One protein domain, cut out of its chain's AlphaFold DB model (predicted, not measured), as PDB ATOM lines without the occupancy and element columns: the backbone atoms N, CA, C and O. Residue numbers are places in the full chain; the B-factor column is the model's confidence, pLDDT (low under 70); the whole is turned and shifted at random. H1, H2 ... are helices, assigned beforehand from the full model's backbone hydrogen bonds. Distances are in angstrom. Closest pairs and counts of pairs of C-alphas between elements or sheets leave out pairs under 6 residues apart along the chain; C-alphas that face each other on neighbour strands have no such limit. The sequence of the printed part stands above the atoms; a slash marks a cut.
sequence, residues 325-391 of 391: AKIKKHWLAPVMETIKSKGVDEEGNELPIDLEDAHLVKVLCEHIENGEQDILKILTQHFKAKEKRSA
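This is residues 325 to 391 of the 391 residues of the protein "ParB domain-containing protein" of Crenarchaeota archaeon (UniProt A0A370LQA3). Three helices fold back on one another in a flat zigzag row, H1, H2, H3, with H2 in the middle and a wide loop, residues 341 to 354, joining H1 to H2. The 67 printed residues hold no named strand, and the class is all helix. The whole is only just compact, close to loose, with a radius of gyration of the C-alphas of 13.0 A and spans of 37 by 36 by 15 A.

Find C-alpha 325 at (36.207, 12.763, 4.703); from there H1 runs 20.8 A to residue 340, with a kink of 33 degrees near residue 332. H2, residues 355 to 369, covers 21.0 A. H3, residues 375 to 390, covers 22.7 A and ends at C-alpha 390, (22.012, 24.344, 32.681).

H1 and H2 form a helical hairpin and touch, closest at the C-alphas of Val 335 and Ala 358, 5.8 A, at a shallow tilt of 27 degrees, opposite ways. H2 and H3 form another; H3 touches H2 with residues 375 to 382 alone, closest at the C-alphas of Leu 364 and Ile 378, 6.7 A, at a steep tilt of 40 degrees, opposite ways. H1 and H3 are apart. Every O i to N i+4 pair is within hydrogen-bond range in H2, 9 of 12 in H1 and 11 of 12 in H3.

Look at Glu 347 and Asp 374, whose C-alphas are farthest apart, 37.8 A. The printed part has no cut; the link H1 to H2 is long, H2 to H3 tight. No printed residue is under 70 in pLDDT.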
ATOM      1  N   ALA A 325      34.788  12.530   4.441       86.75
ATOM      2  CA  ALA A 325      36.207  12.763   4.703       86.75
ATOM      3  C   ALA A 325      36.595  14.256   4.755       86.75
ATOM      4  O   ALA A 325      37.435  14.638   5.565       86.75
ATOM      5  N   LYS A 326      35.994  15.109   3.912       85.88
ATOM      6  CA  LYS A 326      36.257  16.557   3.921       85.88
ATOM      7  C   LYS A 326      35.612  17.251   5.116       85.88
ATOM      8  O   LYS A 326      36.256  18.119   5.692       85.88
ATOM      9  N   ILE A 327      34.396  16.856   5.499       88.38
ATOM     10  CA  ILE A 327      33.731  17.360   6.714       88.38
ATOM     11  C   ILE A 327      34.578  16.990   7.933       88.38
ATOM     12  O   ILE A 327      34.977  17.861   8.699       88.38
ATOM     13  N   LYS A 328      34.974  15.719   8.050       91.44
ATOM     14  CA  LYS A 328      35.799  15.246   9.163       91.44
ATOM     15  C   LYS A 328      37.135  15.984   9.268       91.44
ATOM     16  O   LYS A 328      37.498  16.455  10.340       91.44
ATOM     17  N   LYS A 329      37.857  16.104   8.150       91.38
ATOM     18  CA  LYS A 329      39.191  16.717   8.125       91.38
ATOM     19  C   LYS A 329      39.163  18.228   8.354       91.38
ATOM     20  O   LYS A 329      40.021  18.732   9.062       91.38
ATOM     21  N   HIS A 330      38.247  18.945   7.706       89.50
ATOM     22  CA  HIS A 330      38.300  20.410   7.653       89.50
ATOM     23  C   HIS A 330      37.321  21.108   8.596       89.50
ATOM     24  O   HIS A 330      37.461  22.306   8.795       89.50
ATOM     25  N   TRP A 331      36.340  20.391   9.149       90.94
ATOM     26  CA  TRP A 331      35.320  20.968  10.026       90.94
ATOM     27  C   TRP A 331      35.372  20.311  11.402       90.94
ATOM     28  O   TRP A 331      35.605  20.988  12.395       90.94
ATOM     29  N   LEU A 332      35.248  18.982  11.464       92.94
ATOM     30  CA  LEU A 332      35.173  18.279  12.746       92.94
ATOM     31  C   LEU A 332      36.500  18.313  13.519       92.94
ATOM     32  O   LEU A 332      36.485  18.567  14.718       92.94
ATOM     33  N   ALA A 333      37.636  18.061  12.860       94.00
ATOM     34  CA  ALA A 333      38.936  18.025  13.537       94.00
ATOM     35  C   ALA A 333      39.337  19.379  14.165       94.00
ATOM     36  O   ALA A 333      39.631  19.368  15.360       94.00
ATOM     37  N   PRO A 334      39.259  20.528  13.457       93.44
ATOM     38  CA  PRO A 334      39.538  21.831  14.067       93.44
ATOM     39  C   PRO A 334      38.606  22.152  15.239       93.44
ATOM     40  O   PRO A 334      39.058  22.568  16.296       93.44
ATOM     41  N   VAL A 335      37.305  21.882  15.096       94.75
ATOM     42  CA  VAL A 335      36.322  22.140  16.161       94.75
ATOM     43  C   VAL A 335      36.595  21.280  17.397       94.75
ATOM     44  O   VAL A 335      36.491  21.753  18.527       94.75
ATOM     45  N   MET A 336      36.978  20.016  17.206       95.44
ATOM     46  CA  MET A 336      37.366  19.122  18.301       95.44
ATOM     47  C   MET A 336      38.632  19.596  19.018       95.44
ATOM     48  O   MET A 336      38.729  19.441  20.235       95.44
ATOM     49  N   GLU A 337      39.584  20.162  18.282       94.56
ATOM     50  CA  GLU A 337      40.800  20.751  18.836       94.56
ATOM     51  C   GLU A 337      40.486  22.003  19.663       94.56
ATOM     52  O   GLU A 337      40.883  22.052  20.824       94.56
ATOM     53  N   THR A 338      39.656  22.918  19.145       94.12
ATOM     54  CA  THR A 338      39.163  24.097  19.881       94.12
ATOM     55  C   THR A 338      38.420  23.715  21.167       94.12
ATOM     56  O   THR A 338      38.629  24.317  22.217       94.12
ATOM     57  N   ILE A 339      37.573  22.681  21.127       94.88
ATOM     58  CA  ILE A 339      36.885  22.176  22.328       94.88
ATOM     59  C   ILE A 339      37.901  21.617  23.332       94.88
ATOM     60  O   ILE A 339      37.799  21.867  24.533       94.88
ATOM     61  N   LYS A 340      38.888  20.845  22.858       95.81
ATOM     62  CA  LYS A 340      39.904  20.218  23.712       95.81
ATOM     63  C   LYS A 340      40.819  21.254  24.364       95.81
ATOM     64  O   LYS A 340      41.195  21.064  25.520       95.81
ATOM     65  N   SER A 341      41.145  22.331  23.655       94.81
ATOM     66  CA  SER A 341      41.927  23.443  24.189       94.81
ATOM     67  C   SER A 341      41.108  24.379  25.077       94.81
ATOM     68  O   SER A 341      41.672  25.307  25.627       94.81
ATOM     69  N   LYS A 342      39.801  24.144  25.279       95.25
ATOM     70  CA  LYS A 342      38.899  25.070  25.989       95.25
ATOM     71  C   LYS A 342      38.876  26.472  25.364       95.25
ATOM     72  O   LYS A 342      38.732  27.458  26.076       95.25
ATOM     73  N   GLY A 343      39.000  26.549  24.041       91.62
ATOM     74  CA  GLY A 343      38.912  27.811  23.315       91.62
ATOM     75  C   GLY A 343      40.172  28.667  23.378       91.62
ATOM     76  O   GLY A 343      40.095  29.821  22.986       91.62
ATOM     77  N   VAL A 344      41.318  28.140  23.820       92.25
ATOM     78  CA  VAL A 344      42.613  28.824  23.646       92.25
ATOM     79  C   VAL A 344      43.391  28.274  22.453       92.25
ATOM     80  O   VAL A 344      43.249  27.101  22.093       92.25
ATOM     81  N   ASP A 345      44.173  29.132  21.805       90.38
ATOM     82  CA  ASP A 345      45.112  28.747  20.749       90.38
ATOM     83  C   ASP A 345      46.421  28.155  21.321       90.38
ATOM     84  O   ASP A 345      46.559  27.941  22.529       90.38
ATOM     85  N   GLU A 346      47.387  27.845  20.448       91.19
ATOM     86  CA  GLU A 346      48.696  27.297  20.847       91.19
ATOM     87  C   GLU A 346      49.540  28.283  21.678       91.19
ATOM     88  O   GLU A 346      50.431  27.857  22.414       91.19
ATOM     89  N   GLU A 347      49.253  29.583  21.590       91.75
ATOM     90  CA  GLU A 347      49.938  30.659  22.314       91.75
ATOM     91  C   GLU A 347      49.239  31.004  23.644       91.75
ATOM     92  O   GLU A 347      49.764  31.779  24.443       91.75
ATOM     93  N   GLY A 348      48.084  30.387  23.918       92.44
ATOM     94  CA  GLY A 348      47.279  30.615  25.116       92.44
ATOM     95  C   GLY A 348      46.313  31.795  25.008       92.44
ATOM     96  O   GLY A 348      45.719  32.169  26.021       92.44
ATOM     97  N   ASN A 349      46.129  32.376  23.820       93.56
ATOM     98  CA  ASN A 349      45.156  33.440  23.600       93.56
ATOM     99  C   ASN A 349      43.749  32.850  23.466       93.56
ATOM    100  O   ASN A 349      43.551  31.822  22.814       93.56
ATOM    101  N   GLU A 350      42.755  33.519  24.049       93.00
ATOM    102  CA  GLU A 350      41.351  33.141  23.883       93.00
ATOM    103  C   GLU A 350      40.900  33.376  22.434       93.00
ATOM    104  O   GLU A 350      41.000  34.477  21.887       93.00
ATOM    105  N   LEU A 351      40.380  32.324  21.807       89.31
ATOM    106  CA  LEU A 351      39.754  32.394  20.498       89.31
ATOM    107  C   LEU A 351      38.403  33.117  20.622       89.31
ATOM    108  O   LEU A 351      37.660  32.876  21.574       89.31
ATOM    109  N   PRO A 352      38.010  33.940  19.633       92.62
ATOM    110  CA  PRO A 352      36.733  34.655  19.627       92.62
ATOM    111  C   PRO A 352      35.568  33.729  19.229       92.62
ATOM    112  O   PRO A 352      34.767  34.053  18.353       92.62
ATOM    113  N   ILE A 353      35.518  32.530  19.805       89.38
ATOM    114  CA  ILE A 353      34.535  31.491  19.509       89.38
ATOM    115  C   ILE A 353      33.978  30.999  20.839       89.38
ATOM    116  O   ILE A 353      34.723  30.493  21.676       89.38
ATOM    117  N   ASP A 354      32.661  31.106  21.014       93.00
ATOM    118  CA  ASP A 354      31.989  30.510  22.163       93.00
ATOM    119  C   ASP A 354      32.146  28.977  22.108       93.00
ATOM    120  O   ASP A 354      31.895  28.329  21.086       93.00
ATOM    121  N   LEU A 355      32.578  28.378  23.219       91.81
ATOM    122  CA  LEU A 355      32.711  26.927  23.353       91.81
ATOM    123  C   LEU A 355      31.390  26.198  23.080       91.81
ATOM    124  O   LEU A 355      31.403  25.067  22.582       91.81
ATOM    125  N   GLU A 356      30.250  26.824  23.371       89.81
ATOM    126  CA  GLU A 356      28.948  26.263  23.026       89.81
ATOM    127  C   GLU A 356      28.712  26.211  21.517       89.81
ATOM    128  O   GLU A 356      28.247  25.183  21.015       89.81
ATOM    129  N   ASP A 357      29.093  27.255  20.780       91.44
ATOM    130  CA  ASP A 357      28.988  27.275  19.319       91.44
ATOM    131  C   ASP A 357      29.887  26.200  18.698       91.44
ATOM    132  O   ASP A 357      29.469  25.470  17.793       91.44
ATOM    133  N   ALA A 358      31.094  26.008  19.240       91.94
ATOM    134  CA  ALA A 358      31.975  24.917  18.833       91.94
ATOM    135  C   ALA A 358      31.327  23.539  19.085       91.94
ATOM    136  O   ALA A 358      31.317  22.669  18.206       91.94
ATOM    137  N   HIS A 359      30.710  23.334  20.252       92.50
ATOM    138  CA  HIS A 359      29.971  22.107  20.550       92.50
ATOM    139  C   HIS A 359      28.776  21.882  19.617       92.50
ATOM    140  O   HIS A 359      28.511  20.739  19.231       92.50
ATOM    141  N   LEU A 360      28.068  22.941  19.229       93.31
ATOM    142  CA  LEU A 360      26.971  22.862  18.271       93.31
ATOM    143  C   LEU A 360      27.470  22.436  16.882       93.31
ATOM    144  O   LEU A 360      26.922  21.502  16.288       93.31
ATOM    145  N   VAL A 361      28.543  23.059  16.384       91.94
ATOM    146  CA  VAL A 361      29.146  22.708  15.086       91.94
ATOM    147  C   VAL A 361      29.640  21.262  15.081       91.94
ATOM    148  O   VAL A 361      29.433  20.552  14.091       91.94
ATOM    149  N   LYS A 362      30.222  20.783  16.189       94.81
ATOM    150  CA  LYS A 362      30.606  19.374  16.354       94.81
ATOM    151  C   LYS A 362      29.404  18.446  16.161       94.81
ATOM    152  O   LYS A 362      29.464  17.541  15.332       94.81
ATOM    153  N   VAL A 363      28.315  18.685  16.895       93.69
ATOM    154  CA  VAL A 363      27.106  17.845  16.849       93.69
ATOM    155  C   VAL A 363      26.496  17.834  15.447       93.69
ATOM    156  O   VAL A 363      26.113  16.770  14.959       93.69
ATOM    157  N   LEU A 364      26.452  18.990  14.775       91.38
ATOM    158  CA  LEU A 364      26.001  19.092  13.385       91.38
ATOM    159  C   LEU A 364      26.883  18.260  12.445       91.38
ATOM    160  O   LEU A 364      26.363  17.481  11.648       91.38
ATOM    161  N   CYS A 365      28.209  18.373  12.557       89.88
ATOM    162  CA  CYS A 365      29.143  17.621  11.718       89.88
ATOM    163  C   CYS A 365      29.024  16.101  11.924       89.88
ATOM    164  O   CYS A 365      29.027  15.364  10.938       89.88
ATOM    165  N   GLU A 366      28.877  15.634  13.168       90.81
ATOM    166  CA  GLU A 366      28.711  14.209  13.496       90.81
ATOM    167  C   GLU A 366      27.396  13.640  12.939       90.81
ATOM    168  O   GLU A 366      27.374  12.549  12.367       90.81
ATOM    169  N   HIS A 367      26.293  14.387  13.034       89.56
ATOM    170  CA  HIS A 367      25.002  13.950  12.490       89.56
ATOM    171  C   HIS A 367      24.996  13.922  10.957       89.56
ATOM    172  O   HIS A 367      24.523  12.949  10.365       89.56
ATOM    173  N   ILE A 368      25.604  14.924  10.310       84.88
ATOM    174  CA  ILE A 368      25.784  14.939   8.851       84.88
ATOM    175  C   ILE A 368      26.683  13.770   8.405       84.88
ATOM    176  O   ILE A 368      26.404  13.125   7.390       84.88
ATOM    177  N   GLU A 369      27.738  13.435   9.162       84.44
ATOM    178  CA  GLU A 369      28.586  12.263   8.891       84.44
ATOM    179  C   GLU A 369      27.790  10.949   8.989       84.44
ATOM    180  O   GLU A 369      27.972  10.049   8.158       84.44
ATOM    181  N   ASN A 370      26.847  10.867   9.929       87.38
ATOM    182  CA  ASN A 370      25.958   9.718  10.119       87.38
ATOM    183  C   ASN A 370      24.788   9.655   9.121       87.38
ATOM    184  O   ASN A 370      24.064   8.663   9.094       87.38
ATOM    185  N   GLY A 371      24.648  10.650   8.241       85.00
ATOM    186  CA  GLY A 371      23.624  10.678   7.194       85.00
ATOM    187  C   GLY A 371      22.285  11.279   7.622       85.00
ATOM    188  O   GLY A 371      21.335  11.211   6.847       85.00
ATOM    189  N   GLU A 372      22.204  11.884   8.809       87.56
ATOM    190  CA  GLU A 372      21.048  12.686   9.211       87.56
ATOM    191  C   GLU A 372      21.092  14.024   8.464       87.56
ATOM    192  O   GLU A 372      22.095  14.742   8.496       87.56
ATOM    193  N   GLN A 373      20.015  14.337   7.746       82.19
ATOM    194  CA  GLN A 373      19.910  15.552   6.929       82.19
ATOM    195  C   GLN A 373      18.924  16.568   7.519       82.19
ATOM    196  O   GLN A 373      18.886  17.711   7.063       82.19
ATOM    197  N   ASP A 374      18.150  16.183   8.539       89.62
ATOM    198  CA  ASP A 374      17.208  17.077   9.205       89.62
ATOM    199  C   ASP A 374      17.925  17.969  10.235       89.62
ATOM    200  O   ASP A 374      18.087  17.629  11.410       89.62
ATOM    201  N   ILE A 375      18.359  19.145   9.776       87.19
ATOM    202  CA  ILE A 375      19.050  20.141  10.604       87.19
ATOM    203  C   ILE A 375      18.179  20.581  11.789       87.19
ATOM    204  O   ILE A 375      18.693  20.737  12.896       87.19
ATOM    205  N   LEU A 376      16.867  20.748  11.597       89.69
ATOM    206  CA  LEU A 376      15.970  21.217  12.660       89.69
ATOM    207  C   LEU A 376      15.864  20.191  13.787       89.69
ATOM    208  O   LEU A 376      15.876  20.558  14.966       89.69
ATOM    209  N   LYS A 377      15.828  18.903  13.440       90.69
ATOM    210  CA  LYS A 377      15.866  17.810  14.413       90.69
ATOM    211  C   LYS A 377      17.167  17.811  15.219       90.69
ATOM    212  O   LYS A 377      17.101  17.715  16.446       90.69
ATOM    213  N   ILE A 378      18.319  17.975  14.562       89.50
ATOM    214  CA  ILE A 378      19.632  18.030  15.233       89.50
ATOM    215  C   ILE A 378      19.694  19.223  16.199       89.50
ATOM    216  O   ILE A 378      20.059  19.060  17.365       89.50
ATOM    217  N   LEU A 379      19.274  20.409  15.745       89.62
ATOM    218  CA  LEU A 379      19.239  21.624  16.565       89.62
ATOM    219  C   LEU A 379      18.327  21.453  17.785       89.62
ATOM    220  O   LEU A 379      18.733  21.737  18.911       89.62
ATOM    221  N   THR A 380      17.123  20.915  17.585       90.19
ATOM    222  CA  THR A 380      16.158  20.691  18.672       90.19
ATOM    223  C   THR A 380      16.716  19.743  19.737       90.19
ATOM    224  O   THR A 380      16.533  19.970  20.933       90.19
ATOM    225  N   GLN A 381      17.409  18.677  19.325       88.94
ATOM    226  CA  GLN A 381      18.049  17.742  20.252       88.94
ATOM    227  C   GLN A 381      19.199  18.400  21.023       88.94
ATOM    228  O   GLN A 381      19.303  18.205  22.235       88.94
ATOM    229  N   HIS A 382      20.023  19.202  20.344       90.44
ATOM    230  CA  HIS A 382      21.129  19.920  20.970       90.44
ATOM    231  C   HIS A 382      20.640  20.896  22.051       90.44
ATOM    232  O   HIS A 382      21.107  20.823  23.188       90.44
ATOM    233  N   PHE A 383      19.657  21.751  21.741       90.88
ATOM    234  CA  PHE A 383      19.139  22.735  22.699       90.88
ATOM    235  C   PHE A 383      18.409  22.086  23.883       90.88
ATOM    236  O   PHE A 383      18.642  22.483  25.022       90.88
ATOM    237  N   LYS A 384      17.646  21.003  23.672       89.62
ATOM    238  CA  LYS A 384      17.073  20.214  24.784       89.62
ATOM    239  C   LYS A 384      18.146  19.621  25.699       89.62
ATOM    240  O   LYS A 384      17.961  19.533  26.911       89.62
ATOM    241  N   ALA A 385      19.266  19.173  25.132       86.31
ATOM    242  CA  ALA A 385      20.391  18.661  25.910       86.31
ATOM    243  C   ALA A 385      21.170  19.778  26.621       86.31
ATOM    244  O   ALA A 385      21.837  19.503  27.617       86.31
ATOM    245  N   LYS A 386      21.129  21.011  26.105       86.75
ATOM    246  CA  LYS A 386      21.698  22.199  26.749       86.75
ATOM    247  C   LYS A 386      20.862  22.618  27.961       86.75
ATOM    248  O   LYS A 386      21.423  22.717  29.042       86.75
ATOM    249  N   GLU A 387      19.540  22.734  27.817       86.75
ATOM    250  CA  GLU A 387      18.630  23.086  28.923       86.75
ATOM    251  C   GLU A 387      18.776  22.144  30.127       86.75
ATOM    252  O   GLU A 387      18.817  22.588  31.268       86.75
ATOM    253  N   LYS A 388      18.940  20.840  29.871       86.88
ATOM    254  CA  LYS A 388      19.194  19.829  30.910       86.88
ATOM    255  C   LYS A 388      20.569  19.915  31.577       86.88
ATOM    256  O   LYS A 388      20.759  19.272  32.598       86.88
ATOM    257  N   ARG A 389      21.545  20.576  30.952       82.50
ATOM    258  CA  ARG A 389      22.890  20.786  31.516       82.50
ATOM    259  C   ARG A 389      22.975  22.089  32.308       82.50
ATOM    260  O   ARG A 389      23.838  22.200  33.169       82.50
ATOM    261  N   SER A 390      22.125  23.061  31.979       78.19
ATOM    262  CA  SER A 390      22.012  24.344  32.681       78.19
ATOM    263  C   SER A 390      21.053  24.319  33.876       78.19
ATOM    264  O   SER A 390      21.144  25.203  34.723       78.19
ATOM    265  N   ALA A 391      20.124  23.360  33.909       75.56
ATOM    266  CA  ALA A 391      19.273  23.044  35.057       75.56
ATOM    267  C   ALA A 391      19.968  22.022  35.959       75.56
ATOM    268  O   ALA A 391      19.828  22.155  37.196       75.56
TER     269      ALA A 391